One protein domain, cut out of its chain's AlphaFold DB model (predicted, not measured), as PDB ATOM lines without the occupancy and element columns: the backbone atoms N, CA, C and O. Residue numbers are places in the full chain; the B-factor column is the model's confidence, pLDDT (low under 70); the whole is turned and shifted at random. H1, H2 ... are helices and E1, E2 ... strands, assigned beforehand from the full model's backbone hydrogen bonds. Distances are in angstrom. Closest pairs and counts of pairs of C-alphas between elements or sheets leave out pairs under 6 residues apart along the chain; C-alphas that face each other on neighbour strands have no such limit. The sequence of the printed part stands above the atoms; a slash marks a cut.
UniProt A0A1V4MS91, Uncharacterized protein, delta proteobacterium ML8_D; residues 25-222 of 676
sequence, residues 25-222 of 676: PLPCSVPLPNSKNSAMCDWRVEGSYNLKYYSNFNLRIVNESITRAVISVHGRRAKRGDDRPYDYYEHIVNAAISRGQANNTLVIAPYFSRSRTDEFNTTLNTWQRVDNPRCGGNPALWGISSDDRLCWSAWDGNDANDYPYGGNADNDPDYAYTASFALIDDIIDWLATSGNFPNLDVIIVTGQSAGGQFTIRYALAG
ATOM      1  N   PRO A  25     194.103 251.197 163.682       93.38
ATOM      2  CA  PRO A  25     193.570 251.734 164.923       93.38
ATOM      3  C   PRO A  25     192.104 252.155 164.752       93.38
ATOM      4  O   PRO A  25     191.744 252.906 163.837       93.38
ATOM      5  N   LEU A  26     191.251 251.723 165.678       91.06
ATOM      6  CA  LEU A  26     189.898 252.244 165.847       91.06
ATOM      7  C   LEU A  26     189.933 253.598 166.578       91.06
ATOM      8  O   LEU A  26     190.907 253.921 167.264       91.06
ATOM      9  N   PRO A  27     188.882 254.432 166.445       87.75
ATOM     10  CA  PRO A  27     188.793 255.683 167.188       87.75
ATOM     11  C   PRO A  27     188.888 255.464 168.707       87.75
ATOM     12  O   PRO A  27     188.025 254.828 169.307       87.75
ATOM     13  N   CYS A  28     189.922 256.032 169.330       86.88
ATOM     14  CA  CYS A  28     190.054 256.065 170.785       86.88
ATOM     15  C   CYS A  28     188.925 256.882 171.428       86.88
ATOM     16  O   CYS A  28     188.511 257.921 170.903       86.88
ATOM     17  N   SER A  29     188.485 256.458 172.615       83.50
ATOM     18  CA  SER A  29     187.593 257.269 173.450       83.50
ATOM     19  C   SER A  29     188.283 258.568 173.886       83.50
ATOM     20  O   SER A  29     189.486 258.582 174.144       83.50
ATOM     21  N   VAL A  30     187.512 259.654 173.982       80.94
ATOM     22  CA  VAL A  30     187.968 260.951 174.507       80.94
ATOM     23  C   VAL A  30     187.356 261.207 175.896       80.94
ATOM     24  O   VAL A  30     186.165 260.942 176.074       80.94
ATOM     25  N   PRO A  31     188.114 261.731 176.882       84.81
ATOM     26  CA  PRO A  31     189.525 262.123 176.803       84.81
ATOM     27  C   PRO A  31     190.466 260.919 176.677       84.81
ATOM     28  O   PRO A  31     190.129 259.812 177.095       84.81
ATOM     29  N   LEU A  32     191.646 261.157 176.095       86.12
ATOM     30  CA  LEU A  32     192.680 260.133 175.975       86.12
ATOM     31  C   LEU A  32     193.167 259.653 177.359       86.12
ATOM     32  O   LEU A  32     192.999 260.366 178.357       86.12
ATOM     33  N   PRO A  33     193.758 258.446 177.434       85.56
ATOM     34  CA  PRO A  33     194.159 257.823 178.688       85.56
ATOM     35  C   PRO A  33     195.074 258.683 179.568       85.56
ATOM     36  O   PRO A  33     196.151 259.109 179.153       85.56
ATOM     37  N   ASN A  34     194.658 258.876 180.820       86.62
ATOM     38  CA  ASN A  34     195.349 259.687 181.829       86.62
ATOM     39  C   ASN A  34     195.403 259.020 183.216       86.62
ATOM     40  O   ASN A  34     195.830 259.642 184.183       86.62
ATOM     41  N   SER A  35     194.928 257.778 183.331       88.94
ATOM     42  CA  SER A  35     195.049 256.961 184.536       88.94
ATOM     43  C   SER A  35     194.919 255.475 184.196       88.94
ATOM     44  O   SER A  35     194.368 255.107 183.157       88.94
ATOM     45  N   LYS A  36     195.298 254.602 185.136       85.06
ATOM     46  CA  LYS A  36     195.108 253.141 185.025       85.06
ATOM     47  C   LYS A  36     193.666 252.694 184.744       85.06
ATOM     48  O   LYS A  36     193.436 251.620 184.193       85.06
ATOM     49  N   ASN A  37     192.686 253.518 185.115       86.06
ATOM     50  CA  ASN A  37     191.267 253.217 184.930       86.06
ATOM     51  C   ASN A  37     190.724 253.706 183.581       86.06
ATOM     52  O   ASN A  37     189.602 253.344 183.222       86.06
ATOM     53  N   SER A  38     191.495 254.498 182.829       88.88
ATOM     54  CA  SER A  38     191.097 254.975 181.508       88.88
ATOM     55  C   SER A  38     190.800 253.810 180.561       88.88
ATOM     56  O   SER A  38     191.429 252.747 180.634       88.88
ATOM     57  N   ALA A  39     189.825 254.019 179.674       88.38
ATOM     58  CA  ALA A  39     189.534 253.087 178.594       88.38
ATOM     59  C   ALA A  39     190.748 252.977 177.662       88.38
ATOM     60  O   ALA A  39     191.384 253.982 177.350       88.38
ATOM     61  N   MET A  40     191.069 251.753 177.249       90.75
ATOM     62  CA  MET A  40     192.107 251.499 176.253       90.75
ATOM     63  C   MET A  40     191.541 251.737 174.854       90.75
ATOM     64  O   MET A  40     190.333 251.636 174.639       90.75
ATOM     65  N   CYS A  41     192.421 252.057 173.916       92.94
ATOM     66  CA  CYS A  41     192.101 252.082 172.501       92.94
ATOM     67  C   CYS A  41     192.125 250.666 171.918       92.94
ATOM     68  O   CYS A  41     192.756 249.767 172.482       92.94
ATOM     69  N   ASP A  42     191.474 250.503 170.769       92.56
ATOM     70  CA  ASP A  42     191.400 249.243 170.038       92.56
ATOM     71  C   ASP A  42     192.164 249.335 168.724       92.56
ATOM     72  O   ASP A  42     191.993 250.283 167.955       92.56
ATOM     73  N   TRP A  43     193.005 248.344 168.460       93.50
ATOM     74  CA  TRP A  43     193.642 248.120 167.172       93.50
ATOM     75  C   TRP A  43     192.988 246.917 166.510       93.50
ATOM     76  O   TRP A  43     193.127 245.800 167.004       93.50
ATOM     77  N   ARG A  44     192.235 247.138 165.434       90.38
ATOM     78  CA  ARG A  44     191.477 246.091 164.751       90.38
ATOM     79  C   ARG A  44     192.418 245.197 163.959       90.38
ATOM     80  O   ARG A  44     193.106 245.694 163.075       90.38
ATOM     81  N   VAL A  45     192.359 243.899 164.229       84.31
ATOM     82  CA  VAL A  45     193.040 242.838 163.476       84.31
ATOM     83  C   VAL A  45     192.000 242.108 162.613       84.31
ATOM     84  O   VAL A  45     190.802 242.112 162.933       84.31
ATOM     85  N   GLU A  46     192.412 241.547 161.474       69.88
ATOM     86  CA  GLU A  46     191.548 240.658 160.679       69.88
ATOM     87  C   GLU A  46     191.059 239.498 161.588       69.88
ATOM     88  O   GLU A  46     191.756 239.126 162.520       69.88
ATOM     89  N   GLY A  47     189.814 239.019 161.457       61.34
ATOM     90  CA  GLY A  47     189.271 237.979 162.366       61.34
ATOM     91  C   GLY A  47     188.389 238.453 163.541       61.34
ATOM     92  O   GLY A  47     187.809 237.632 164.240       61.34
ATOM     93  N   SER A  48     188.132 239.761 163.681       66.62
ATOM     94  CA  SER A  48     187.238 240.402 164.687       66.62
ATOM     95  C   SER A  48     187.844 240.698 166.059       66.62
ATOM     96  O   SER A  48     187.197 241.392 166.848       66.62
ATOM     97  N   TYR A  49     189.079 240.280 166.326       83.56
ATOM     98  CA  TYR A  49     189.779 240.637 167.555       83.56
ATOM     99  C   TYR A  49     190.499 241.988 167.462       83.56
ATOM    100  O   TYR A  49     190.700 242.566 166.390       83.56
ATOM    101  N   ASN A  50     190.876 242.516 168.625       88.75
ATOM    102  CA  ASN A  50     191.572 243.778 168.767       88.75
ATOM    103  C   ASN A  50     192.774 243.639 169.707       88.75
ATOM    104  O   ASN A  50     192.669 243.081 170.804       88.75
ATOM    105  N   LEU A  51     193.899 244.239 169.330       92.50
ATOM    106  CA  LEU A  51     194.968 244.534 170.276       92.50
ATOM    107  C   LEU A  51     194.573 245.790 171.067       92.50
ATOM    108  O   LEU A  51     194.351 246.862 170.500       92.50
ATOM    109  N   LYS A  52     194.465 245.664 172.393       93.06
ATOM    110  CA  LYS A  52     194.212 246.810 173.277       93.06
ATOM    111  C   LYS A  52     195.502 247.619 173.435       93.06
ATOM    112  O   LYS A  52     196.567 247.026 173.569       93.06
ATOM    113  N   TYR A  53     195.433 248.948 173.489       95.00
ATOM    114  CA  TYR A  53     196.617 249.786 173.735       95.00
ATOM    115  C   TYR A  53     196.299 251.117 174.433       95.00
ATOM    116  O   TYR A  53     195.160 251.589 174.431       95.00
ATOM    117  N   TYR A  54     197.315 251.735 175.034       95.81
ATOM    118  CA  TYR A  54     197.277 253.128 175.493       95.81
ATOM    119  C   TYR A  54     198.028 254.039 174.519       95.81
ATOM    120  O   TYR A  54     199.062 253.638 173.991       95.81
ATOM    121  N   SER A  55     197.520 255.257 174.299       95.88
ATOM    122  CA  SER A  55     198.199 256.279 173.497       95.88
ATOM    123  C   SER A  55     197.916 257.693 174.003       95.88
ATOM    124  O   SER A  55     196.780 257.997 174.371       95.88
ATOM    125  N   ASN A  56     198.931 258.563 173.995       95.44
ATOM    126  CA  ASN A  56     198.815 259.971 174.403       95.44
ATOM    127  C   ASN A  56     198.288 260.881 173.281       95.44
ATOM    128  O   ASN A  56     197.815 261.981 173.562       95.44
ATOM    129  N   PHE A  57     198.304 260.411 172.030       95.19
ATOM    130  CA  PHE A  57     197.704 261.090 170.881       95.19
ATOM    131  C   PHE A  57     196.793 260.154 170.079       95.19
ATOM    132  O   PHE A  57     196.888 258.928 170.143       95.19
ATOM    133  N   ASN A  58     195.882 260.740 169.302       93.31
ATOM    134  CA  ASN A  58     194.991 259.982 168.430       93.31
ATOM    135  C   ASN A  58     195.727 259.576 167.144       93.31
ATOM    136  O   ASN A  58     196.153 260.441 166.386       93.31
ATOM    137  N   LEU A  59     195.811 258.271 166.870       95.44
ATOM    138  CA  LEU A  59     196.538 257.719 165.716       95.44
ATOM    139  C   LEU A  59     195.876 257.972 164.351       95.44
ATOM    140  O   LEU A  59     196.441 257.606 163.322       95.44
ATOM    141  N   ARG A  60     194.672 258.563 164.334       93.44
ATOM    142  CA  ARG A  60     193.864 258.825 163.127       93.44
ATOM    143  C   ARG A  60     193.719 260.311 162.797       93.44
ATOM    144  O   ARG A  60     192.935 260.659 161.917       93.44
ATOM    145  N   ILE A  61     194.377 261.184 163.555       93.31
ATOM    146  CA  ILE A  61     194.329 262.634 163.358       93.31
ATOM    147  C   ILE A  61     195.728 263.091 162.972       93.31
ATOM    148  O   ILE A  61     196.691 262.742 163.651       93.31
ATOM    149  N   VAL A  62     195.819 263.892 161.908       97.31
ATOM    150  CA  VAL A  62     197.083 264.497 161.485       97.31
ATOM    151  C   VAL A  62     197.666 265.326 162.629       97.31
ATOM    152  O   VAL A  62     197.000 266.214 163.164       97.31
ATOM    153  N   ASN A  63     198.914 265.044 162.989       97.50
ATOM    154  CA  ASN A  63     199.669 265.788 163.980       97.50
ATOM    155  C   ASN A  63     201.106 266.008 163.494       97.50
ATOM    156  O   ASN A  63     201.981 265.160 163.645       97.50
ATOM    157  N   GLU A  64     201.342 267.195 162.940       97.94
ATOM    158  CA  GLU A  64     202.646 267.627 162.428       97.94
ATOM    159  C   GLU A  64     203.675 267.885 163.538       97.94
ATOM    160  O   GLU A  64     204.863 267.996 163.256       97.94
ATOM    161  N   SER A  65     203.249 267.996 164.801       98.12
ATOM    162  CA  SER A  65     204.184 268.218 165.913       98.12
ATOM    163  C   SER A  65     204.926 266.945 166.317       98.12
ATOM    164  O   SER A  65     205.955 267.044 166.978       98.12
ATOM    165  N   ILE A  66     204.423 265.763 165.941       98.31
ATOM    166  CA  ILE A  66     205.052 264.485 166.282       98.31
ATOM    167  C   ILE A  66     206.242 264.240 165.363       98.31
ATOM    168  O   ILE A  66     206.077 264.072 164.156       98.31
ATOM    169  N   THR A  67     207.423 264.175 165.970       97.00
ATOM    170  CA  THR A  67     208.670 263.778 165.306       97.00
ATOM    171  C   THR A  67     209.164 262.427 165.808       97.00
ATOM    172  O   THR A  67     209.855 261.719 165.091       97.00
ATOM    173  N   ARG A  68     208.751 262.010 167.010       96.81
ATOM    174  CA  ARG A  68     209.185 260.764 167.645       96.81
ATOM    175  C   ARG A  68     207.990 259.911 168.043       96.81
ATOM    176  O   ARG A  68     207.028 260.429 168.605       96.81
ATOM    177  N   ALA A  69     208.080 258.602 167.845       98.50
ATOM    178  CA  ALA A  69     207.164 257.637 168.443       98.50
ATOM    179  C   ALA A  69     207.919 256.670 169.363       98.50
ATOM    180  O   ALA A  69     209.028 256.251 169.049       98.50
ATOM    181  N   VAL A  70     207.319 256.299 170.492       98.56
ATOM    182  CA  VAL A  70     207.835 255.294 171.425       98.56
ATOM    183  C   VAL A  70     206.776 254.214 171.618       98.56
ATOM    184  O   VAL A  70     205.702 254.475 172.158       98.56
ATOM    185  N   ILE A  71     207.087 252.996 171.183       98.62
ATOM    186  CA  ILE A  71     206.292 251.791 171.402       98.62
ATOM    187  C   ILE A  71     206.831 251.104 172.662       98.62
ATOM    188  O   ILE A  71     207.945 250.582 172.663       98.62
ATOM    189  N   SER A  72     206.051 251.134 173.742       97.62
ATOM    190  CA  SER A  72     206.431 250.630 175.065       97.62
ATOM    191  C   SER A  72     205.758 249.295 175.367       97.62
ATOM    192  O   SER A  72     204.613 249.251 175.826       97.62
ATOM    193  N   VAL A  73     206.481 248.200 175.153       96.69
ATOM    194  CA  VAL A  73     206.007 246.838 175.412       96.69
ATOM    195  C   VAL A  73     206.135 246.505 176.897       96.69
ATOM    196  O   VAL A  73     207.185 246.702 177.518       96.69
ATOM    197  N   HIS A  74     205.056 245.994 177.486       92.25
ATOM    198  CA  HIS A  74     205.049 245.653 178.902       92.25
ATOM    199  C   HIS A  74     205.822 244.370 179.214       92.25
ATOM    200  O   HIS A  74     205.934 243.473 178.388       92.25
ATOM    201  N   GLY A  75     206.320 244.270 180.445       87.19
ATOM    202  CA  GLY A  75     206.889 243.056 181.011       87.19
ATOM    203  C   GLY A  75     205.839 242.085 181.540       87.19
ATOM    204  O   GLY A  75     204.624 242.304 181.449       87.19
ATOM    205  N   ARG A  76     206.314 240.978 182.120       80.06
ATOM    206  CA  ARG A  76     205.450 239.918 182.646       80.06
ATOM    207  C   ARG A  76     204.818 240.389 183.950       80.06
ATOM    208  O   ARG A  76     205.501 240.770 184.896       80.06
ATOM    209  N   ARG A  77     203.489 240.366 184.003       70.81
ATOM    210  CA  ARG A  77     202.729 240.782 185.184       70.81
ATOM    211  C   ARG A  77     202.675 239.631 186.180       70.81
ATOM    212  O   ARG A  77     201.988 238.646 185.942       70.81
ATOM    213  N   ALA A  78     203.377 239.772 187.304       54.72
ATOM    214  CA  ALA A  78     203.329 238.816 188.417       54.72
ATOM    215  C   ALA A  78     202.024 238.902 189.236       54.72
ATOM    216  O   ALA A  78     201.723 238.021 190.042       54.72
ATOM    217  N   LYS A  79     201.238 239.978 189.069       55.47
ATOM    218  CA  LYS A  79     199.996 240.177 189.820       55.47
ATOM    219  C   LYS A  79     198.869 239.305 189.269       55.47
ATOM    220  O   LYS A  79     198.595 239.260 188.073       55.47
ATOM    221  N   ARG A  80     198.171 238.665 190.204       55.94
ATOM    222  CA  ARG A  80     197.042 237.750 190.019       55.94
ATOM    223  C   ARG A  80     195.775 238.521 189.575       55.94
ATOM    224  O   ARG A  80     194.836 238.657 190.342       55.94
ATOM    225  N   GLY A  81     195.772 239.118 188.374       58.00
ATOM    226  CA  GLY A  81     194.602 239.785 187.759       58.00
ATOM    227  C   GLY A  81     194.779 240.210 186.286       58.00
ATOM    228  O   GLY A  81     195.779 239.867 185.663       58.00
ATOM    229  N   ASP A  82     193.802 240.924 185.715       66.69
ATOM    230  CA  ASP A  82     193.892 241.598 184.398       66.69
ATOM    231  C   ASP A  82     194.477 243.014 184.572       66.69
ATOM    232  O   ASP A  82     193.787 244.024 184.400       66.69
ATOM    233  N   ASP A  83     195.721 243.078 185.051       72.88
ATOM    234  CA  ASP A  83     196.402 244.334 185.373       72.88
ATOM    235  C   ASP A  83     196.892 245.019 184.090       72.88
ATOM    236  O   ASP A  83     197.888 244.612 183.489       72.88
ATOM    237  N   ARG A  84     196.149 246.043 183.655       84.38
ATOM    238  CA  ARG A  84     196.432 246.804 182.432       84.38
ATOM    239  C   ARG A  84     197.798 247.491 182.536       84.38
ATOM    240  O   ARG A  84     198.101 248.051 183.591       84.38
ATOM    241  N   PRO A  85     198.586 247.568 181.448       84.88
ATOM    242  CA  PRO A  85     199.963 248.037 181.510       84.88
ATOM    243  C   PRO A  85     200.124 249.564 181.509       84.88
ATOM    244  O   PRO A  85     200.991 250.116 180.832       84.88
ATOM    245  N   TYR A  86     199.272 250.267 182.259       90.88
ATOM    246  CA  TYR A  86     199.246 251.729 182.286       90.88
ATOM    247  C   TYR A  86     200.548 252.344 182.812       90.88
ATOM    248  O   TYR A  86     200.981 253.366 182.305       90.88
ATOM    249  N   ASP A  87     201.190 251.711 183.787       88.75
ATOM    250  CA  ASP A  87     202.497 252.099 184.326       88.75
ATOM    251  C   ASP A  87     203.579 252.171 183.237       88.75
ATOM    252  O   ASP A  87     204.322 253.139 183.200       88.75
ATOM    253  N   TYR A  88     203.618 251.241 182.275       91.69
ATOM    254  CA  TYR A  88     204.619 251.278 181.193       91.69
ATOM    255  C   TYR A  88     204.379 252.463 180.254       91.69
ATOM    256  O   TYR A  88     205.319 253.149 179.864       91.69
ATOM    257  N   TYR A  89     203.112 252.745 179.946       95.19
ATOM    258  CA  TYR A  89     202.720 253.960 179.233       95.19
ATOM    259  C   TYR A  89     203.116 255.225 180.013       95.19
ATOM    260  O   TYR A  89     203.743 256.134 179.466       95.19
ATOM    261  N   GLU A  90     202.779 255.274 181.300       94.44
ATOM    262  CA  GLU A  90     203.015 256.414 182.183       94.44
ATOM    263  C   GLU A  90     204.509 256.705 182.366       94.44
ATOM    264  O   GLU A  90     204.903 257.870 182.350       94.44
ATOM    265  N   HIS A  91     205.356 255.679 182.481       92.00
ATOM    266  CA  HIS A  91     206.806 255.840 182.606       92.00
ATOM    267  C   HIS A  91     207.394 256.605 181.416       92.00
ATOM    268  O   HIS A  91     208.121 257.576 181.616       92.00
ATOM    269  N   ILE A  92     207.024 256.232 180.189       95.19
ATOM    270  CA  ILE A  92     207.517 256.902 178.979       95.19
ATOM    271  C   ILE A  92     206.934 258.309 178.836       95.19
ATOM    272  O   ILE A  92     207.668 259.241 178.498       95.19
ATOM    273  N   VAL A  93     205.640 258.496 179.122       95.25
ATOM    274  CA  VAL A  93     205.013 259.829 179.092       95.25
ATOM    275  C   VAL A  93     205.702 260.774 180.081       95.25
ATOM    276  O   VAL A  93     206.067 261.887 179.708       95.25
ATOM    277  N   ASN A  94     205.950 260.328 181.314       92.19
ATOM    278  CA  ASN A  94     206.639 261.127 182.329       92.19
ATOM    279  C   ASN A  94     208.097 261.407 181.953       92.19
ATOM    280  O   ASN A  94     208.580 262.525 182.141       92.19
ATOM    281  N   ALA A  95     208.784 260.428 181.364       86.75
ATOM    282  CA  ALA A  95     210.139 260.598 180.864       86.75
ATOM    283  C   ALA A  95     210.199 261.675 179.760       86.75
ATOM    284  O   ALA A  95     211.025 262.588 179.844       86.75
ATOM    285  N   ALA A  96     209.257 261.661 178.810       92.38
ATOM    286  CA  ALA A  96     209.133 262.690 177.777       92.38
ATOM    287  C   ALA A  96     208.800 264.075 178.364       92.38
ATOM    288  O   ALA A  96     209.396 265.074 177.959       92.38
ATOM    289  N   ILE A  97     207.891 264.153 179.348       90.38
ATOM    290  CA  ILE A  97     207.572 265.400 180.071       90.38
ATOM    291  C   ILE A  97     208.825 265.975 180.730       90.38
ATOM    292  O   ILE A  97     209.106 267.161 180.562       90.38
ATOM    293  N   SER A  98     209.613 265.143 181.418       82.75
ATOM    294  CA  SER A  98     210.828 265.587 182.114       82.75
ATOM    295  C   SER A  98     211.904 266.158 181.179       82.75
ATOM    296  O   SER A  98     212.762 266.914 181.624       82.75
ATOM    297  N   ARG A  99     211.838 265.831 179.881       82.94
ATOM    298  CA  ARG A  99     212.733 266.337 178.826       82.94
ATOM    299  C   ARG A  99     212.128 267.465 177.995       82.94
ATOM    300  O   ARG A  99     212.739 267.917 177.031       82.94
ATOM    301  N   GLY A 100     210.913 267.911 178.323       90.00
ATOM    302  CA  GLY A 100     210.184 268.884 177.509       90.00
ATOM    303  C   GLY A 100     209.789 268.354 176.122       90.00
ATOM    304  O   GLY A 100     209.500 269.144 175.230       90.00
ATOM    305  N   GLN A 101     209.760 267.030 175.936       94.38
ATOM    306  CA  GLN A 101     209.479 266.334 174.671       94.38
ATOM    307  C   GLN A 101     208.056 265.740 174.626       94.38
ATOM    308  O   GLN A 101     207.719 264.938 173.760       94.38
ATOM    309  N   ALA A 102     207.179 266.099 175.567       94.31
ATOM    310  CA  ALA A 102     205.824 265.541 175.624       94.31
ATOM    311  C   ALA A 102     204.961 265.899 174.398       94.31
ATOM    312  O   ALA A 102     204.091 265.124 174.009       94.31
ATOM    313  N   ASN A 103     205.203 267.059 173.780       96.25
ATOM    314  CA  ASN A 103     204.388 267.563 172.669       96.25
ATOM    315  C   ASN A 103     204.797 267.008 171.294       96.25
ATOM    316  O   ASN A 103     203.999 267.083 170.364       96.25
ATOM    317  N   ASN A 104     206.014 266.471 171.161       96.81
ATOM    318  CA  ASN A 104     206.533 265.899 169.913       96.81
ATOM    319  C   ASN A 104     206.753 264.380 169.974       96.81
ATOM    320  O   ASN A 104     207.194 263.788 168.989       96.81
ATOM    321  N   THR A 105     206.436 263.755 171.113       97.81
ATOM    322  CA  THR A 105     206.597 262.318 171.332       97.81
ATOM    323  C   THR A 105     205.239 261.632 171.425       97.81
ATOM    324  O   THR A 105     204.514 261.775 172.412       97.81
ATOM    325  N   LEU A 106     204.916 260.826 170.420       98.25
ATOM    326  CA  LEU A 106     203.829 259.858 170.468       98.25
ATOM    327  C   LEU A 106     204.255 258.644 171.301       98.25
ATOM    328  O   LEU A 106     205.309 258.072 171.063       98.25
ATOM    329  N   VAL A 107     203.438 258.222 172.260       98.06
ATOM    330  CA  VAL A 107     203.673 257.023 173.075       98.06
ATOM    331  C   VAL A 107     202.550 256.037 172.808       98.06
ATOM    332  O   VAL A 107     201.388 256.397 172.968       98.06
ATOM    333  N   ILE A 108     202.887 254.800 172.445       97.88
ATOM    334  CA  ILE A 108     201.948 253.689 172.253       97.88
ATOM    335  C   ILE A 108     202.371 252.553 173.180       97.88
ATOM    336  O   ILE A 108     203.491 252.066 173.089       97.88
ATOM    337  N   ALA A 109     201.486 252.098 174.062       96.88
ATOM    338  CA  ALA A 109     201.738 250.931 174.909       96.88
ATOM    339  C   ALA A 109     200.724 249.822 174.587       96.88
ATOM    340  O   ALA A 109     199.586 249.888 175.074       96.88
ATOM    341  N   PRO A 110     201.086 248.839 173.742       95.69
ATOM    342  CA  PRO A 110     200.224 247.701 173.439       95.69
ATOM    343  C   PRO A 110     200.038 246.808 174.668       95.69
ATOM    344  O   PRO A 110     200.915 246.724 175.529       95.69
ATOM    345  N   TYR A 111     198.892 246.132 174.753       92.88
ATOM    346  CA  TYR A 111     198.574 245.195 175.823       92.88
ATOM    347  C   TYR A 111     198.395 243.776 175.293       92.88
ATOM    348  O   TYR A 111     197.321 243.393 174.823       92.88
ATOM    349  N   PHE A 112     199.447 242.983 175.462       90.44
ATOM    350  CA  PHE A 112     199.448 241.547 175.235       90.44
ATOM    351  C   PHE A 112     198.801 240.858 176.445       90.44
ATOM    352  O   PHE A 112     199.447 240.526 177.442       90.44
ATOM    353  N   SER A 113     197.470 240.732 176.396       87.00
ATOM    354  CA  SER A 113     196.674 240.184 177.500       87.00
ATOM    355  C   SER A 113     196.985 238.708 177.728       87.00
ATOM    356  O   SER A 113     197.153 237.953 176.781       87.00
ATOM    357  N   ARG A 114     196.991 238.262 178.983       82.25
ATOM    358  CA  ARG A 114     197.170 236.839 179.307       82.25
ATOM    359  C   ARG A 114     195.878 236.047 179.122       82.25
ATOM    360  O   ARG A 114     194.831 236.481 179.609       82.25
ATOM    361  N   SER A 115     195.954 234.872 178.502       80.19
ATOM    362  CA  SER A 115     194.818 233.961 178.307       80.19
ATOM    363  C   SER A 115     194.353 233.281 179.595       80.19
ATOM    364  O   SER A 115     193.189 232.898 179.697       80.19
ATOM    365  N   ARG A 116     195.215 233.200 180.619       76.81
ATOM    366  CA  ARG A 116     194.904 232.635 181.944       76.81
ATOM    367  C   ARG A 116     195.239 233.587 183.085       76.81
ATOM    368  O   ARG A 116     196.215 234.335 183.030       76.81
ATOM    369  N   THR A 117     194.445 233.529 184.149       76.56
ATOM    370  CA  THR A 117     194.645 234.284 185.391       76.56
ATOM    371  C   THR A 117     194.713 233.368 186.606       76.56
ATOM    372  O   THR A 117     194.149 232.283 186.588       76.56
ATOM    373  N   ASP A 118     195.360 233.804 187.684       76.12
ATOM    374  CA  ASP A 118     195.328 233.077 188.956       76.12
ATOM    375  C   ASP A 118     194.118 233.505 189.789       76.12
ATOM    376  O   ASP A 118     193.937 234.694 190.062       76.12
ATOM    377  N   GLU A 119     193.329 232.534 190.235       76.56
ATOM    378  CA  GLU A 119     192.192 232.722 191.133       76.56
ATOM    379  C   GLU A 119     192.409 231.930 192.428       76.56
ATOM    380  O   GLU A 119     192.962 230.826 192.421       76.56
ATOM    381  N   PHE A 120     192.004 232.501 193.565       81.25
ATOM    382  CA  PHE A 120     192.106 231.818 194.850       81.25
ATOM    383  C   PHE A 120     190.911 230.893 195.055       81.25
ATOM    384  O   PHE A 120     189.777 231.348 195.219       81.25
ATOM    385  N   ASN A 121     191.166 229.589 195.097       82.25
ATOM    386  CA  ASN A 121     190.151 228.603 195.415       82.25
ATOM    387  C   ASN A 121     189.966 228.538 196.936       82.25
ATOM    388  O   ASN A 121     190.745 227.905 197.648       82.25
ATOM    389  N   THR A 122     188.904 229.166 197.438       87.62
ATOM    390  CA  THR A 122     188.585 229.203 198.877       87.62
ATOM    391  C   THR A 122     188.270 227.831 199.469       87.62
ATOM    392  O   THR A 122     188.426 227.646 200.673       87.62
ATOM    393  N   THR A 123     187.855 226.861 198.647       89.50
ATOM    394  CA  THR A 123     187.547 225.493 199.099       89.50
ATOM    395  C   THR A 123     188.817 224.676 199.293       89.50
ATOM    396  O   THR A 123     188.932 223.928 200.260       89.50
ATOM    397  N   LEU A 124     189.777 224.822 198.378       86.50
ATOM    398  CA  LEU A 124     191.050 224.099 198.417       86.50
ATOM    399  C   LEU A 124     192.138 224.850 199.196       86.50
ATOM    400  O   LEU A 124     193.173 224.266 199.493       86.50
ATOM    401  N   ASN A 125     191.906 226.121 199.545       86.44
ATOM    402  CA  ASN A 125     192.898 227.026 200.131       86.44
ATOM    403  C   ASN A 125     194.184 227.113 199.282       86.44
ATOM    404  O   ASN A 125     195.295 227.208 199.804       86.44
ATOM    405  N   THR A 126     194.029 227.060 197.959       81.56
ATOM    406  CA  THR A 126     195.126 227.078 196.986       81.56
ATOM    407  C   THR A 126     194.841 228.069 195.865       81.56
ATOM    408  O   THR A 126     193.693 228.381 195.548       81.56
ATOM    409  N   TRP A 127     195.905 228.582 195.254       75.38
ATOM    410  CA  TRP A 127     195.805 229.353 194.019       75.38
ATOM    411  C   TRP A 127     195.767 228.400 192.832       75.38
ATOM    412  O   TRP A 127     196.567 227.468 192.763       75.38
ATOM    413  N   GLN A 128     194.847 228.642 191.907       76.00
ATOM    414  CA  GLN A 128     194.690 227.858 190.688       76.00
ATOM    415  C   GLN A 128     194.717 228.781 189.471       76.00
ATOM    416  O   GLN A 128     194.178 229.889 189.515       76.00
ATOM    417  N   ARG A 129     195.326 228.317 188.375       76.50
ATOM    418  CA  ARG A 129     195.211 228.989 187.078       76.50
ATOM    419  C   ARG A 129     193.847 228.673 186.474       76.50
ATOM    420  O   ARG A 129     193.505 227.505 186.312       76.50
ATOM    421  N   VAL A 130     193.103 229.714 186.129       75.81
ATOM    422  CA  VAL A 130     191.799 229.654 185.460       75.81
ATOM    423  C   VAL A 130     191.859 230.429 184.150       75.81
ATOM    424  O   VAL A 130     192.699 231.321 183.989       75.81
ATOM    425  N   ASP A 131     190.976 230.105 183.211       78.06
ATOM    426  CA  ASP A 131     190.856 230.867 181.970       78.06
ATOM    427  C   ASP A 131     190.502 232.318 182.291       78.06
ATOM    428  O   ASP A 131     189.649 232.601 183.135       78.06
ATOM    429  N   ASN A 132     191.172 233.255 181.626       77.88
ATOM    430  CA  ASN A 132     190.841 234.659 181.763       77.88
ATOM    431  C   ASN A 132     189.434 234.855 181.178       77.88
ATOM    432  O   ASN A 132     189.257 234.681 179.970       77.88
ATOM    433  N   PRO A 133     188.427 235.259 181.974       72.62
ATOM    434  CA  PRO A 133     187.055 235.404 181.491       72.62
ATOM    435  C   PRO A 133     186.922 236.482 180.409       72.62
ATOM    436  O   PRO A 133     185.921 236.521 179.702       72.62
ATOM    437  N   ARG A 134     187.926 237.360 180.264       76.56
ATOM    438  CA  ARG A 134     187.990 238.327 179.164       76.56
ATOM    439  C   ARG A 134     188.551 237.743 177.876       76.56
ATOM    440  O   ARG A 134     188.283 238.307 176.830       76.56
ATOM    441  N   CYS A 135     189.274 236.632 177.949       74.56
ATOM    442  CA  CYS A 135     189.797 235.891 176.801       74.56
ATOM    443  C   CYS A 135     188.880 234.724 176.400       74.56
ATOM    444  O   CYS A 135     188.866 234.332 175.240       74.56
ATOM    445  N   GLY A 136     188.093 234.189 177.342       61.00
ATOM    446  CA  GLY A 136     187.150 233.097 177.110       61.00
ATOM    447  C   GLY A 136     185.814 233.564 176.526       61.00
ATOM    448  O   GLY A 136     185.053 234.278 177.179       61.00
ATOM    449  N   GLY A 137     185.506 233.110 175.312       51.25
ATOM    450  CA  GLY A 137     184.171 233.176 174.725       51.25
ATOM    451  C   GLY A 137     183.326 231.966 175.127       51.25
ATOM    452  O   GLY A 137     183.783 230.827 175.125       51.25
ATOM    453  N   ASN A 138     182.069 232.218 175.477       44.25
ATOM    454  CA  ASN A 138     181.052 231.220 175.800       44.25
ATOM    455  C   ASN A 138     181.000 230.066 174.757       44.25
ATOM    456  O   ASN A 138     180.686 230.333 173.592       44.25
ATOM    457  N   PRO A 139     181.209 228.788 175.146       45.94
ATOM    458  CA  PRO A 139     181.207 227.645 174.225       45.94
ATOM    459  C   PRO A 139     179.852 227.364 173.545       45.94
ATOM    460  O   PRO A 139     179.771 226.494 172.681       45.94
ATOM    461  N   ALA A 140     178.786 228.100 173.881       41.78
ATOM    462  CA  ALA A 140     177.491 228.001 173.208       41.78
ATOM    463  C   ALA A 140     177.320 228.922 171.974       41.78
ATOM    464  O   ALA A 140     176.293 228.808 171.307       41.78
ATOM    465  N   LEU A 141     178.254 229.842 171.662       41.19
ATOM    466  CA  LEU A 141     178.051 230.899 170.642       41.19
ATOM    467  C   LEU A 141     179.317 231.325 169.854       41.19
ATOM    468  O   LEU A 141     179.514 232.513 169.633       41.19
ATOM    469  N   TRP A 142     180.157 230.396 169.385       48.06
ATOM    470  CA  TRP A 142     181.254 230.713 168.440       48.06
ATOM    471  C   TRP A 142     182.239 231.816 168.903       48.06
ATOM    472  O   TRP A 142     182.596 232.699 168.133       48.06
ATOM    473  N   GLY A 143     182.693 231.725 170.159       48.94
ATOM    474  CA  GLY A 143     184.053 232.115 170.563       48.94
ATOM    475  C   GLY A 143     184.497 233.558 170.304       48.94
ATOM    476  O   GLY A 143     185.461 233.759 169.584       48.94
ATOM    477  N   ILE A 144     183.864 234.547 170.940       50.91
ATOM    478  CA  ILE A 144     184.371 235.929 170.986       50.91
ATOM    479  C   ILE A 144     184.714 236.281 172.442       50.91
ATOM    480  O   ILE A 144     183.926 235.988 173.349       50.91
ATOM    481  N   SER A 145     185.888 236.876 172.677       58.50
ATOM    482  CA  SER A 145     186.288 237.428 173.979       58.50
ATOM    483  C   SER A 145     185.275 238.475 174.455       58.50
ATOM    484  O   SER A 145     184.688 239.189 173.654       58.50
ATOM    485  N   SER A 146     185.050 238.610 175.768       63.56
ATOM    486  CA  SER A 146     183.987 239.500 176.287       63.56
ATOM    487  C   SER A 146     184.136 240.985 175.895       63.56
ATOM    488  O   SER A 146     183.191 241.759 176.045       63.56
ATOM    489  N   ASP A 147     185.323 241.383 175.430       76.50
ATOM    490  CA  ASP A 147     185.634 242.708 174.892       76.50
ATOM    491  C   ASP A 147     186.496 242.652 173.616       76.50
ATOM    492  O   ASP A 147     187.254 243.590 173.337       76.50
ATOM    493  N   ASP A 148     186.387 241.557 172.860       79.94
ATOM    494  CA  ASP A 148     187.044 241.331 171.569       79.94
ATOM    495  C   ASP A 148     188.583 241.451 171.608       79.94
ATOM    496  O   ASP A 148     189.196 241.756 170.591       79.94
ATOM    497  N   ARG A 149     189.253 241.284 172.757       85.44
ATOM    498  CA  ARG A 149     190.724 241.376 172.838       85.44
ATOM    499  C   ARG A 149     191.444 240.115 172.343       85.44
ATOM    500  O   ARG A 149     190.917 239.013 172.511       85.44
ATOM    501  N   LEU A 150     192.665 240.280 171.831       87.88
ATOM    502  CA  LEU A 150     193.650 239.200 171.662       87.88
ATOM    503  C   LEU A 150     194.303 238.824 173.001       87.88
ATOM    504  O   LEU A 150     194.530 239.696 173.848       87.88
ATOM    505  N   CYS A 151     194.620 237.540 173.182       85.31
ATOM    506  CA  CYS A 151     195.246 237.004 174.387       85.31
ATOM    507  C   CYS A 151     196.327 235.965 174.077       85.31
ATOM    508  O   CYS A 151     196.146 235.150 173.192       85.31
ATOM    509  N   TRP A 152     197.400 235.941 174.867       84.38
ATOM    510  CA  TRP A 152     198.547 235.040 174.726       84.38
ATOM    511  C   TRP A 152     198.695 234.114 175.931       84.38
ATOM    512  O   TRP A 152     198.396 234.498 177.075       84.38
ATOM    513  N   SER A 153     199.222 232.920 175.679       74.12
ATOM    514  CA  SER A 153     199.555 231.891 176.663       74.12
ATOM    515  C   SER A 153     200.815 232.285 177.409       74.12
ATOM    516  O   SER A 153     201.914 231.776 177.217       74.12
ATOM    517  N   ALA A 154     200.666 233.214 178.342       65.69
ATOM    518  CA  ALA A 154     201.747 233.472 179.270       65.69
ATOM    519  C   ALA A 154     201.945 232.219 180.154       65.69
ATOM    520  O   ALA A 154     201.022 231.805 180.866       65.69
ATOM    521  N   TRP A 155     203.173 231.692 180.194       56.22
ATOM    522  CA  TRP A 155     203.659 230.674 181.145       56.22
ATOM    523  C   TRP A 155     203.181 229.227 180.922       56.22
ATOM    524  O   TRP A 155     203.123 228.470 181.899       56.22
ATOM    525  N   ASP A 156     202.783 228.835 179.714       49.50
ATOM    526  CA  ASP A 156     202.212 227.501 179.459       49.50
ATOM    527  C   ASP A 156     203.232 226.426 179.035       49.50
ATOM    528  O   ASP A 156     202.864 225.259 178.911       49.50
ATOM    529  N   GLY A 157     204.509 226.793 178.899       47.09
ATOM    530  CA  GLY A 157     205.587 225.873 178.539       47.09
ATOM    531  C   GLY A 157     205.799 225.710 177.032       47.09
ATOM    532  O   GLY A 157     206.701 224.970 176.649       47.09
ATOM    533  N   ASN A 158     205.033 226.405 176.179       55.91
ATOM    534  CA  ASN A 158     205.392 226.589 174.775       55.91
ATOM    535  C   ASN A 158     205.955 227.998 174.556       55.91
ATOM    536  O   ASN A 158     205.286 228.904 174.057       55.91
ATOM    537  N   ASP A 159     207.221 228.172 174.936       64.88
ATOM    538  CA  ASP A 159     207.914 229.455 174.849       64.88
ATOM    539  C   ASP A 159     207.940 230.026 173.413       64.88
ATOM    540  O   ASP A 159     208.053 231.227 173.248       64.88
ATOM    541  N   ALA A 160     207.778 229.253 172.337       61.62
ATOM    542  CA  ALA A 160     207.742 229.839 170.988       61.62
ATOM    543  C   ALA A 160     206.468 230.671 170.705       61.62
ATOM    544  O   ALA A 160     206.482 231.532 169.818       61.62
ATOM    545  N   ASN A 161     205.394 230.447 171.476       68.88
ATOM    546  CA  ASN A 161     204.076 231.060 171.282       68.88
ATOM    547  C   ASN A 161     203.742 232.192 172.278       68.88
ATOM    548  O   ASN A 161     202.699 232.834 172.151       68.88
ATOM    549  N   ASP A 162     204.626 232.506 173.229       83.69
ATOM    550  CA  ASP A 162     204.422 233.651 174.130       83.69
ATOM    551  C   ASP A 162     204.675 234.989 173.395       83.69
ATOM    552  O   ASP A 162     205.460 235.084 172.441       83.69
ATOM    553  N   TYR A 163     204.045 236.070 173.864       89.62
ATOM    554  CA  TYR A 163     204.157 237.390 173.235       89.62
ATOM    555  C   TYR A 163     205.594 237.949 173.186       89.62
ATOM    556  O   TYR A 163     205.923 238.583 172.189       89.62
ATOM    557  N   PRO A 164     206.508 237.734 174.165       90.94
ATOM    558  CA  PRO A 164     207.885 238.233 174.072       90.94
ATOM    559  C   PRO A 164     208.691 237.584 172.945       90.94
ATOM    560  O   PRO A 164     209.797 238.023 172.635       90.94
ATOM    561  N   TYR A 165     208.163 236.507 172.376       90.94
ATOM    562  CA  TYR A 165     208.872 235.597 171.497       90.94
ATOM    563  C   TYR A 165     208.250 235.550 170.094       90.94
ATOM    564  O   TYR A 165     208.654 234.736 169.270       90.94
ATOM    565  N   GLY A 166     207.313 236.457 169.795       90.75
ATOM    566  CA  GLY A 166     206.708 236.582 168.469       90.75
ATOM    567  C   GLY A 166     205.523 235.651 168.224       90.75
ATOM    568  O   GLY A 166     205.066 235.567 167.091       90.75
ATOM    569  N   GLY A 167     205.014 234.977 169.257       87.38
ATOM    570  CA  GLY A 167     203.932 234.006 169.124       87.38
ATOM    571  C   GLY A 167     202.564 234.589 168.758       87.38
ATOM    572  O   GLY A 167     202.284 235.769 169.026       87.38
ATOM    573  N   ASN A 168     201.716 233.735 168.172       86.44
ATOM    574  CA  ASN A 168     200.309 234.012 167.850       86.44
ATOM    575  C   ASN A 168     199.465 234.131 169.126       86.44
ATOM    576  O   ASN A 168     199.799 233.570 170.168       86.44
ATOM    577  N   ALA A 169     198.347 234.850 169.041       84.50
ATOM    578  CA  ALA A 169     197.386 234.896 170.136       84.50
ATOM    579  C   ALA A 169     196.666 233.539 170.293       84.50
ATOM    580  O   ALA A 169     196.162 232.976 169.326       84.50
ATOM    581  N   ASP A 170     196.535 233.044 171.523       80.81
ATOM    582  CA  ASP A 170     195.884 231.770 171.868       80.81
ATOM    583  C   ASP A 170     194.428 231.680 171.430       80.81
ATOM    584  O   ASP A 170     193.924 230.599 171.135       80.81
ATOM    585  N   ASN A 171     193.712 232.803 171.504       78.06
ATOM    586  CA  ASN A 171     192.295 232.855 171.168       78.06
ATOM    587  C   ASN A 171     192.051 233.073 169.671       78.06
ATOM    588  O   ASN A 171     190.890 233.153 169.266       78.06
ATOM    589  N   ASP A 172     193.121 233.142 168.878       74.44
ATOM    590  CA  ASP A 172     193.068 233.171 167.422       74.44
ATOM    591  C   ASP A 172     194.348 232.573 166.789       74.44
ATOM    592  O   ASP A 172     195.112 233.274 166.115       74.44
ATOM    593  N   PRO A 173     194.638 231.281 167.061       63.94
ATOM    594  CA  PRO A 173     195.953 230.689 166.810       63.94
ATOM    595  C   PRO A 173     196.213 230.386 165.328       63.94
ATOM    596  O   PRO A 173     197.371 230.270 164.935       63.94
ATOM    597  N   ASP A 174     195.155 230.284 164.517       59.72
ATOM    598  CA  ASP A 174     195.205 229.857 163.111       59.72
ATOM    599  C   ASP A 174     195.597 230.985 162.132       59.72
ATOM    600  O   ASP A 174     195.685 230.758 160.923       59.72
ATOM    601  N   TYR A 175     195.827 232.207 162.626       65.25
ATOM    602  CA  TYR A 175     196.145 233.361 161.787       65.25
ATOM    603  C   TYR A 175     197.490 233.996 162.146       65.25
ATOM    604  O   TYR A 175     197.635 234.661 163.167       65.25
ATOM    605  N   ALA A 176     198.458 233.890 161.231       62.94
ATOM    606  CA  ALA A 176     199.819 234.417 161.392       62.94
ATOM    607  C   ALA A 176     199.902 235.939 161.661       62.94
ATOM    608  O   ALA A 176     200.901 236.423 162.187       62.94
ATOM    609  N   TYR A 177     198.864 236.711 161.326       69.56
ATOM    610  CA  TYR A 177     198.802 238.155 161.587       69.56
ATOM    611  C   TYR A 177     198.392 238.511 163.029       69.56
ATOM    612  O   TYR A 177     198.394 239.683 163.399       69.56
ATOM    613  N   THR A 178     198.043 237.529 163.869       82.75
ATOM    614  CA  THR A 178     197.826 237.742 165.313       82.75
ATOM    615  C   THR A 178     199.117 237.586 166.115       82.75
ATOM    616  O   THR A 178     199.122 237.816 167.327       82.75
ATOM    617  N   ALA A 179     200.226 237.245 165.444       89.56
ATOM    618  CA  ALA A 179     201.557 237.224 166.020       89.56
ATOM    619  C   ALA A 179     201.908 238.576 166.640       89.56
ATOM    620  O   ALA A 179     201.755 239.636 166.034       89.56
ATOM    621  N   SER A 180     202.447 238.543 167.853       93.06
ATOM    622  CA  SER A 180     202.821 239.761 168.576       93.06
ATOM    623  C   SER A 180     203.832 240.635 167.818       93.06
ATOM    624  O   SER A 180     203.754 241.858 167.912       93.06
ATOM    625  N   PHE A 181     204.731 240.041 167.021       95.56
ATOM    626  CA  PHE A 181     205.651 240.779 166.147       95.56
ATOM    627  C   PHE A 181     204.948 241.379 164.924       95.56
ATOM    628  O   PHE A 181     205.196 242.547 164.631       95.56
ATOM    629  N   ALA A 182     204.014 240.656 164.292       93.25
ATOM    630  CA  ALA A 182     203.196 241.192 163.199       93.25
ATOM    631  C   ALA A 182     202.394 242.420 163.646       93.25
ATOM    632  O   ALA A 182     202.334 243.421 162.943       93.25
ATOM    633  N   LEU A 183     201.845 242.394 164.863       94.19
ATOM    634  CA  LEU A 183     201.104 243.533 165.405       94.19
ATOM    635  C   LEU A 183     201.986 244.772 165.621       94.19
ATOM    636  O   LEU A 183     201.498 245.894 165.494       94.19
ATOM    637  N   ILE A 184     203.267 244.598 165.966       97.31
ATOM    638  CA  ILE A 184     204.200 245.729 166.047       97.31
ATOM    639  C   ILE A 184     204.611 246.196 164.651       97.31
ATOM    640  O   ILE A 184     204.689 247.409 164.454       97.31
ATOM    641  N   ASP A 185     204.800 245.284 163.692       96.50
ATOM    642  CA  ASP A 185     205.040 245.658 162.293       96.50
ATOM    643  C   ASP A 185     203.900 246.536 161.769       96.50
ATOM    644  O   ASP A 185     204.146 247.643 161.298       96.50
ATOM    645  N   ASP A 186     202.651 246.118 161.978       94.31
ATOM    646  CA  ASP A 186     201.457 246.857 161.567       94.31
ATOM    647  C   ASP A 186     201.362 248.249 162.212       94.31
ATOM    648  O   ASP A 186     200.965 249.226 161.567       94.31
ATOM    649  N   ILE A 187     201.729 248.369 163.495       96.81
ATOM    650  CA  ILE A 187     201.789 249.671 164.175       96.81
ATOM    651  C   ILE A 187     202.848 250.555 163.517       96.81
ATOM    652  O   ILE A 187     202.565 251.718 163.224       96.81
ATOM    653  N   ILE A 188     204.052 250.034 163.277       98.00
ATOM    654  CA  ILE A 188     205.148 250.784 162.653       98.00
ATOM    655  C   ILE A 188     204.768 251.212 161.232       98.00
ATOM    656  O   ILE A 188     204.918 252.388 160.889       98.00
ATOM    657  N   ASP A 189     204.200 250.306 160.443       95.81
ATOM    658  CA  ASP A 189     203.759 250.567 159.076       95.81
ATOM    659  C   ASP A 189     202.641 251.608 159.036       95.81
ATOM    660  O   ASP A 189     202.682 252.527 158.214       95.81
ATOM    661  N   TRP A 190     201.672 251.562 159.956       96.12
ATOM    662  CA  TRP A 190     200.652 252.610 160.071       96.12
ATOM    663  C   TRP A 190     201.263 253.974 160.394       96.12
ATOM    664  O   TRP A 190     200.885 254.985 159.793       96.12
ATOM    665  N   LEU A 191     202.194 254.031 161.351       97.25
ATOM    666  CA  LEU A 191     202.862 255.280 161.718       97.25
ATOM    667  C   LEU A 191     203.624 255.874 160.531       97.25
ATOM    668  O   LEU A 191     203.558 257.085 160.325       97.25
ATOM    669  N   ALA A 192     204.271 255.026 159.731       96.12
ATOM    670  CA  ALA A 192     205.041 255.432 158.561       96.12
ATOM    671  C   ALA A 192     204.171 255.824 157.354       96.12
ATOM    672  O   ALA A 192     204.500 256.763 156.631       96.12
ATOM    673  N   THR A 193     203.058 255.123 157.118       95.06
ATOM    674  CA  THR A 193     202.327 255.197 155.837       95.06
ATOM    675  C   THR A 193     200.969 255.891 155.910       95.06
ATOM    676  O   THR A 193     200.449 256.319 154.879       95.06
ATOM    677  N   SER A 194     200.387 256.077 157.103       94.38
ATOM    678  CA  SER A 194     199.042 256.667 157.246       94.38
ATOM    679  C   SER A 194     198.941 258.137 156.822       94.38
ATOM    680  O   SER A 194     197.837 258.639 156.617       94.38
ATOM    681  N   GLY A 195     200.069 258.851 156.739       95.12
ATOM    682  CA  GLY A 195     200.114 260.298 156.498       95.12
ATOM    683  C   GLY A 195     199.688 261.154 157.700       95.12
ATOM    684  O   GLY A 195     199.668 262.379 157.597       95.12
ATOM    685  N   ASN A 196     199.370 260.540 158.847       96.69
ATOM    686  CA  ASN A 196     198.955 261.266 160.052       96.69
ATOM    687  C   ASN A 196     200.133 261.893 160.812       96.69
ATOM    688  O   ASN A 196     199.936 262.858 161.546       96.69
ATOM    689  N   PHE A 197     201.352 261.388 160.624       97.88
ATOM    690  CA  PHE A 197     202.554 261.871 161.309       97.88
ATOM    691  C   PHE A 197     203.636 262.257 160.291       97.88
ATOM    692  O   PHE A 197     204.659 261.588 160.189       97.88
ATOM    693  N   PRO A 198     203.419 263.322 159.496       97.06
ATOM    694  CA  PRO A 198     204.267 263.636 158.342       97.06
ATOM    695  C   PRO A 198     205.709 264.039 158.695       97.06
ATOM    696  O   PRO A 198     206.562 264.026 157.815       97.06
ATOM    697  N   ASN A 199     205.977 264.398 159.956       97.69
ATOM    698  CA  ASN A 199     207.303 264.791 160.445       97.69
ATOM    699  C   ASN A 199     207.960 263.716 161.332       97.69
ATOM    700  O   ASN A 199     208.987 263.997 161.946       97.69
ATOM    701  N   LEU A 200     207.374 262.515 161.426       98.12
ATOM    702  CA  LEU A 200     207.935 261.398 162.183       98.12
ATOM    703  C   LEU A 200     209.256 260.952 161.546       98.12
ATOM    704  O   LEU A 200     209.273 260.550 160.386       98.12
ATOM    705  N   ASP A 201     210.347 261.000 162.307       95.38
ATOM    706  CA  ASP A 201     211.688 260.622 161.848       95.38
ATOM    707  C   ASP A 201     212.321 259.508 162.692       95.38
ATOM    708  O   ASP A 201     213.235 258.821 162.222       95.38
ATOM    709  N   VAL A 202     211.820 259.282 163.911       95.25
ATOM    710  CA  VAL A 202     212.320 258.253 164.826       95.25
ATOM    711  C   VAL A 202     211.181 257.446 165.447       95.25
ATOM    712  O   VAL A 202     210.261 257.996 166.056       95.25
ATOM    713  N   ILE A 203     211.296 256.119 165.384       98.31
ATOM    714  CA  ILE A 203     210.478 255.177 166.154       98.31
ATOM    715  C   ILE A 203     211.385 254.439 167.141       98.31
ATOM    716  O   ILE A 203     212.422 253.892 166.773       98.31
ATOM    717  N   ILE A 204     210.993 254.406 168.409       98.12
ATOM    718  CA  ILE A 204     211.697 253.683 169.464       98.12
ATOM    719  C   ILE A 204     210.826 252.523 169.927       98.12
ATOM    720  O   ILE A 204     209.715 252.747 170.394       98.12
ATOM    721  N   VAL A 205     211.332 251.297 169.849       98.69
ATOM    722  CA  VAL A 205     210.708 250.125 170.474       98.69
ATOM    723  C   VAL A 205     211.450 249.840 171.773       98.69
ATOM    724  O   VAL A 205     212.665 249.648 171.773       98.69
ATOM    725  N   THR A 206     210.744 249.855 172.897       97.88
ATOM    726  CA  THR A 206     211.335 249.676 174.227       97.88
ATOM    727  C   THR A 206     210.437 248.821 175.109       97.88
ATOM    728  O   THR A 206     209.241 248.672 174.856       97.88
ATOM    729  N   GLY A 207     211.007 248.248 176.161       94.50
ATOM    730  CA  GLY A 207     210.264 247.458 177.129       94.50
ATOM    731  C   GLY A 207     211.144 247.027 178.290       94.50
ATOM    732  O   GLY A 207     212.371 246.993 178.176       94.50
ATOM    733  N   GLN A 208     210.511 246.720 179.422       88.19
ATOM    734  CA  GLN A 208     211.184 246.261 180.642       88.19
ATOM    735  C   GLN A 208     210.868 244.793 180.929       88.19
ATOM    736  O   GLN A 208     209.764 244.327 180.634       88.19
ATOM    737  N   SER A 209     211.825 244.040 181.482       86.31
ATOM    738  CA  SER A 209     211.637 242.628 181.843       86.31
ATOM    739  C   SER A 209     211.271 241.780 180.616       86.31
ATOM    740  O   SER A 209     212.037 241.731 179.655       86.31
ATOM    741  N   ALA A 210     210.108 241.119 180.582       85.81
ATOM    742  CA  ALA A 210     209.632 240.426 179.377       85.81
ATOM    743  C   ALA A 210     209.406 241.362 178.170       85.81
ATOM    744  O   ALA A 210     209.593 240.933 177.039       85.81
ATOM    745  N   GLY A 211     209.135 242.655 178.375       92.38
ATOM    746  CA  GLY A 211     209.132 243.642 177.293       92.38
ATOM    747  C   GLY A 211     210.544 243.946 176.777       92.38
ATOM    748  O   GLY A 211     210.731 244.245 175.599       92.38
ATOM    749  N   GLY A 212     211.566 243.812 177.629       93.12
ATOM    750  CA  GLY A 212     212.971 243.851 177.211       93.12
ATOM    751  C   GLY A 212     213.343 242.613 176.391       93.12
ATOM    752  O   GLY A 212     213.973 242.733 175.342       93.12
ATOM    753  N   GLN A 213     212.863 241.436 176.812       92.69
ATOM    754  CA  GLN A 213     212.988 240.177 176.061       92.69
ATOM    755  C   GLN A 213     212.328 240.272 174.678       92.69
ATOM    756  O   GLN A 213     212.959 239.880 173.694       92.69
ATOM    757  N   PHE A 214     211.119 240.850 174.615       96.00
ATOM    758  CA  PHE A 214     210.414 241.194 173.376       96.00
ATOM    759  C   PHE A 214     211.278 242.074 172.487       96.00
ATOM    760  O   PHE A 214     211.519 241.752 171.331       96.00
ATOM    761  N   THR A 215     211.776 243.184 173.033       98.31
ATOM    762  CA  THR A 215     212.481 244.207 172.254       98.31
ATOM    763  C   THR A 215     213.739 243.646 171.584       98.31
ATOM    764  O   THR A 215     213.976 243.933 170.413       98.31
ATOM    765  N   ILE A 216     214.518 242.804 172.277       96.88
ATOM    766  CA  ILE A 216     215.712 242.162 171.689       96.88
ATOM    767  C   ILE A 216     215.327 241.215 170.549       96.88
ATOM    768  O   ILE A 216     215.964 241.209 169.497       96.88
ATOM    769  N   ARG A 217     214.281 240.411 170.739       96.81
ATOM    770  CA  ARG A 217     213.862 239.403 169.756       96.81
ATOM    771  C   ARG A 217     213.143 240.013 168.563       96.81
ATOM    772  O   ARG A 217     213.369 239.590 167.436       96.81
ATOM    773  N   TYR A 218     212.394 241.083 168.778       98.31
ATOM    774  CA  TYR A 218     211.847 241.884 167.697       98.31
ATOM    775  C   TYR A 218     212.964 242.585 166.904       98.31
ATOM    776  O   TYR A 218     212.912 242.633 165.679       98.31
ATOM    777  N   ALA A 219     214.053 243.016 167.553       97.62
ATOM    778  CA  ALA A 219     215.240 243.499 166.843       97.62
ATOM    779  C   ALA A 219     215.939 242.403 166.007       97.62
ATOM    780  O   ALA A 219     216.588 242.737 165.018       97.62
ATOM    781  N   LEU A 220     215.779 241.114 166.329       95.81
ATOM    782  CA  LEU A 220     216.258 239.989 165.506       95.81
ATOM    783  C   LEU A 220     215.320 239.637 164.348       95.81
ATOM    784  O   LEU A 220     215.804 239.279 163.277       95.81
ATOM    785  N   ALA A 221     214.005 239.717 164.565       95.38
ATOM    786  CA  ALA A 221     213.020 239.057 163.705       95.38
ATOM    787  C   ALA A 221     211.956 239.973 163.086       95.38
ATOM    788  O   ALA A 221     211.390 239.608 162.061       95.38
ATOM    789  N   GLY A 222     211.700 241.152 163.664       95.94
ATOM    790  CA  GLY A 222     210.702 242.108 163.171       95.94
ATOM    791  C   GLY A 222     210.915 242.446 161.696       95.94
ATOM    792  O   GLY A 222     212.073 242.583 161.281       95.94
TER     793      GLY A 222
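AT A GLANCE: This is residues 25 to 222 of the 676 residues of an uncharacterized protein of delta proteobacterium ML8_D (UniProt A0A1V4MS91). What shape do these atoms make? A strongly twisted sheet of five strands lies between helices, H1 over one face and H2 and H3 over the other, and it curls round H2; the hairpin of E5 and E6 makes a far end of the long axis. What are its parts? The printed part has 198 residues, with three named helices and seven named strands in the order E1 E2 E3 H1 E4 E5 E6 H2 E7 H3, a mixed class with under half of the residues in named elements. The large sheet is mixed, in the order E1 E2 E4 E3 E7. How large is its outline? It is compact, with a radius of gyration of the C-alphas of 17.0 A, yet elongated, spanning 56 by 35 by 33 A.

IN THESE COORDINATES: Where do the elements before residue 112 lie? E1 is residues 41 to 44, beginning at C-alpha 41 (192.101, 252.082, 172.501), E2 is 50 to 55 and E3 is 68 to 73. H1, residues 86 to 98, is 18.1 A long, and E4, residues 105 to 111, is 19.4 A. Which follow? E5 is residues 116 to 121 and E6 is 126 to 131. H2, residues 180 to 193, is 20.0 A long, E7, residues 202 to 208, is 19.9 A, and H3, residues 210 to 221, ends at C-alpha 221 (213.020, 239.057, 163.705).

HOW THE PARTS SIT: How are the strands joined? E1 and E2 form an antiparallel hairpin, N 41 and O 53 at 2.8 A; E2 and E4 are antiparallel, N 111 and O 52 at 2.8 A. E4 and E3 are parallel, N 70 and O 106 at 2.7 A, as are E3 and E7, N 71 and O 204 at 2.8 A. The hairpin of E5 and E6 has N 117 and O 130 at 2.8 A. How do the helices stand? H1 is on the sheet at a height of 8.5 A, over E4 and E3, and E3, H1, E4 form a strand-helix-strand unit, two parallel neighbour strands with a helix between, its crossover right-handed. H2 and H3 are on the opposite face, with H3 over E7 at a height of 8.2 A; the C-alphas of Phe 181 and Tyr 218, the closest of H2 and H3, are 6.5 A apart, close but not clearly touching. In H2 and H3 every O i to N i+4 pair is within hydrogen-bond range, in H1 8 of 9.

THE WHOLE: Which C-alphas are farthest apart? Those of Thr 123 and Asn 199, at 58.6 A. Is the printed part unbroken? It has no cut, and its long links are E2 to E3, E3 to H1 and E6 to H2, the last with 48 residues. Where is confidence low? The pLDDT is under 70 at residues 46 to 48, 78 to 82, 136 to 146, 154 to 161 and 173 to 177.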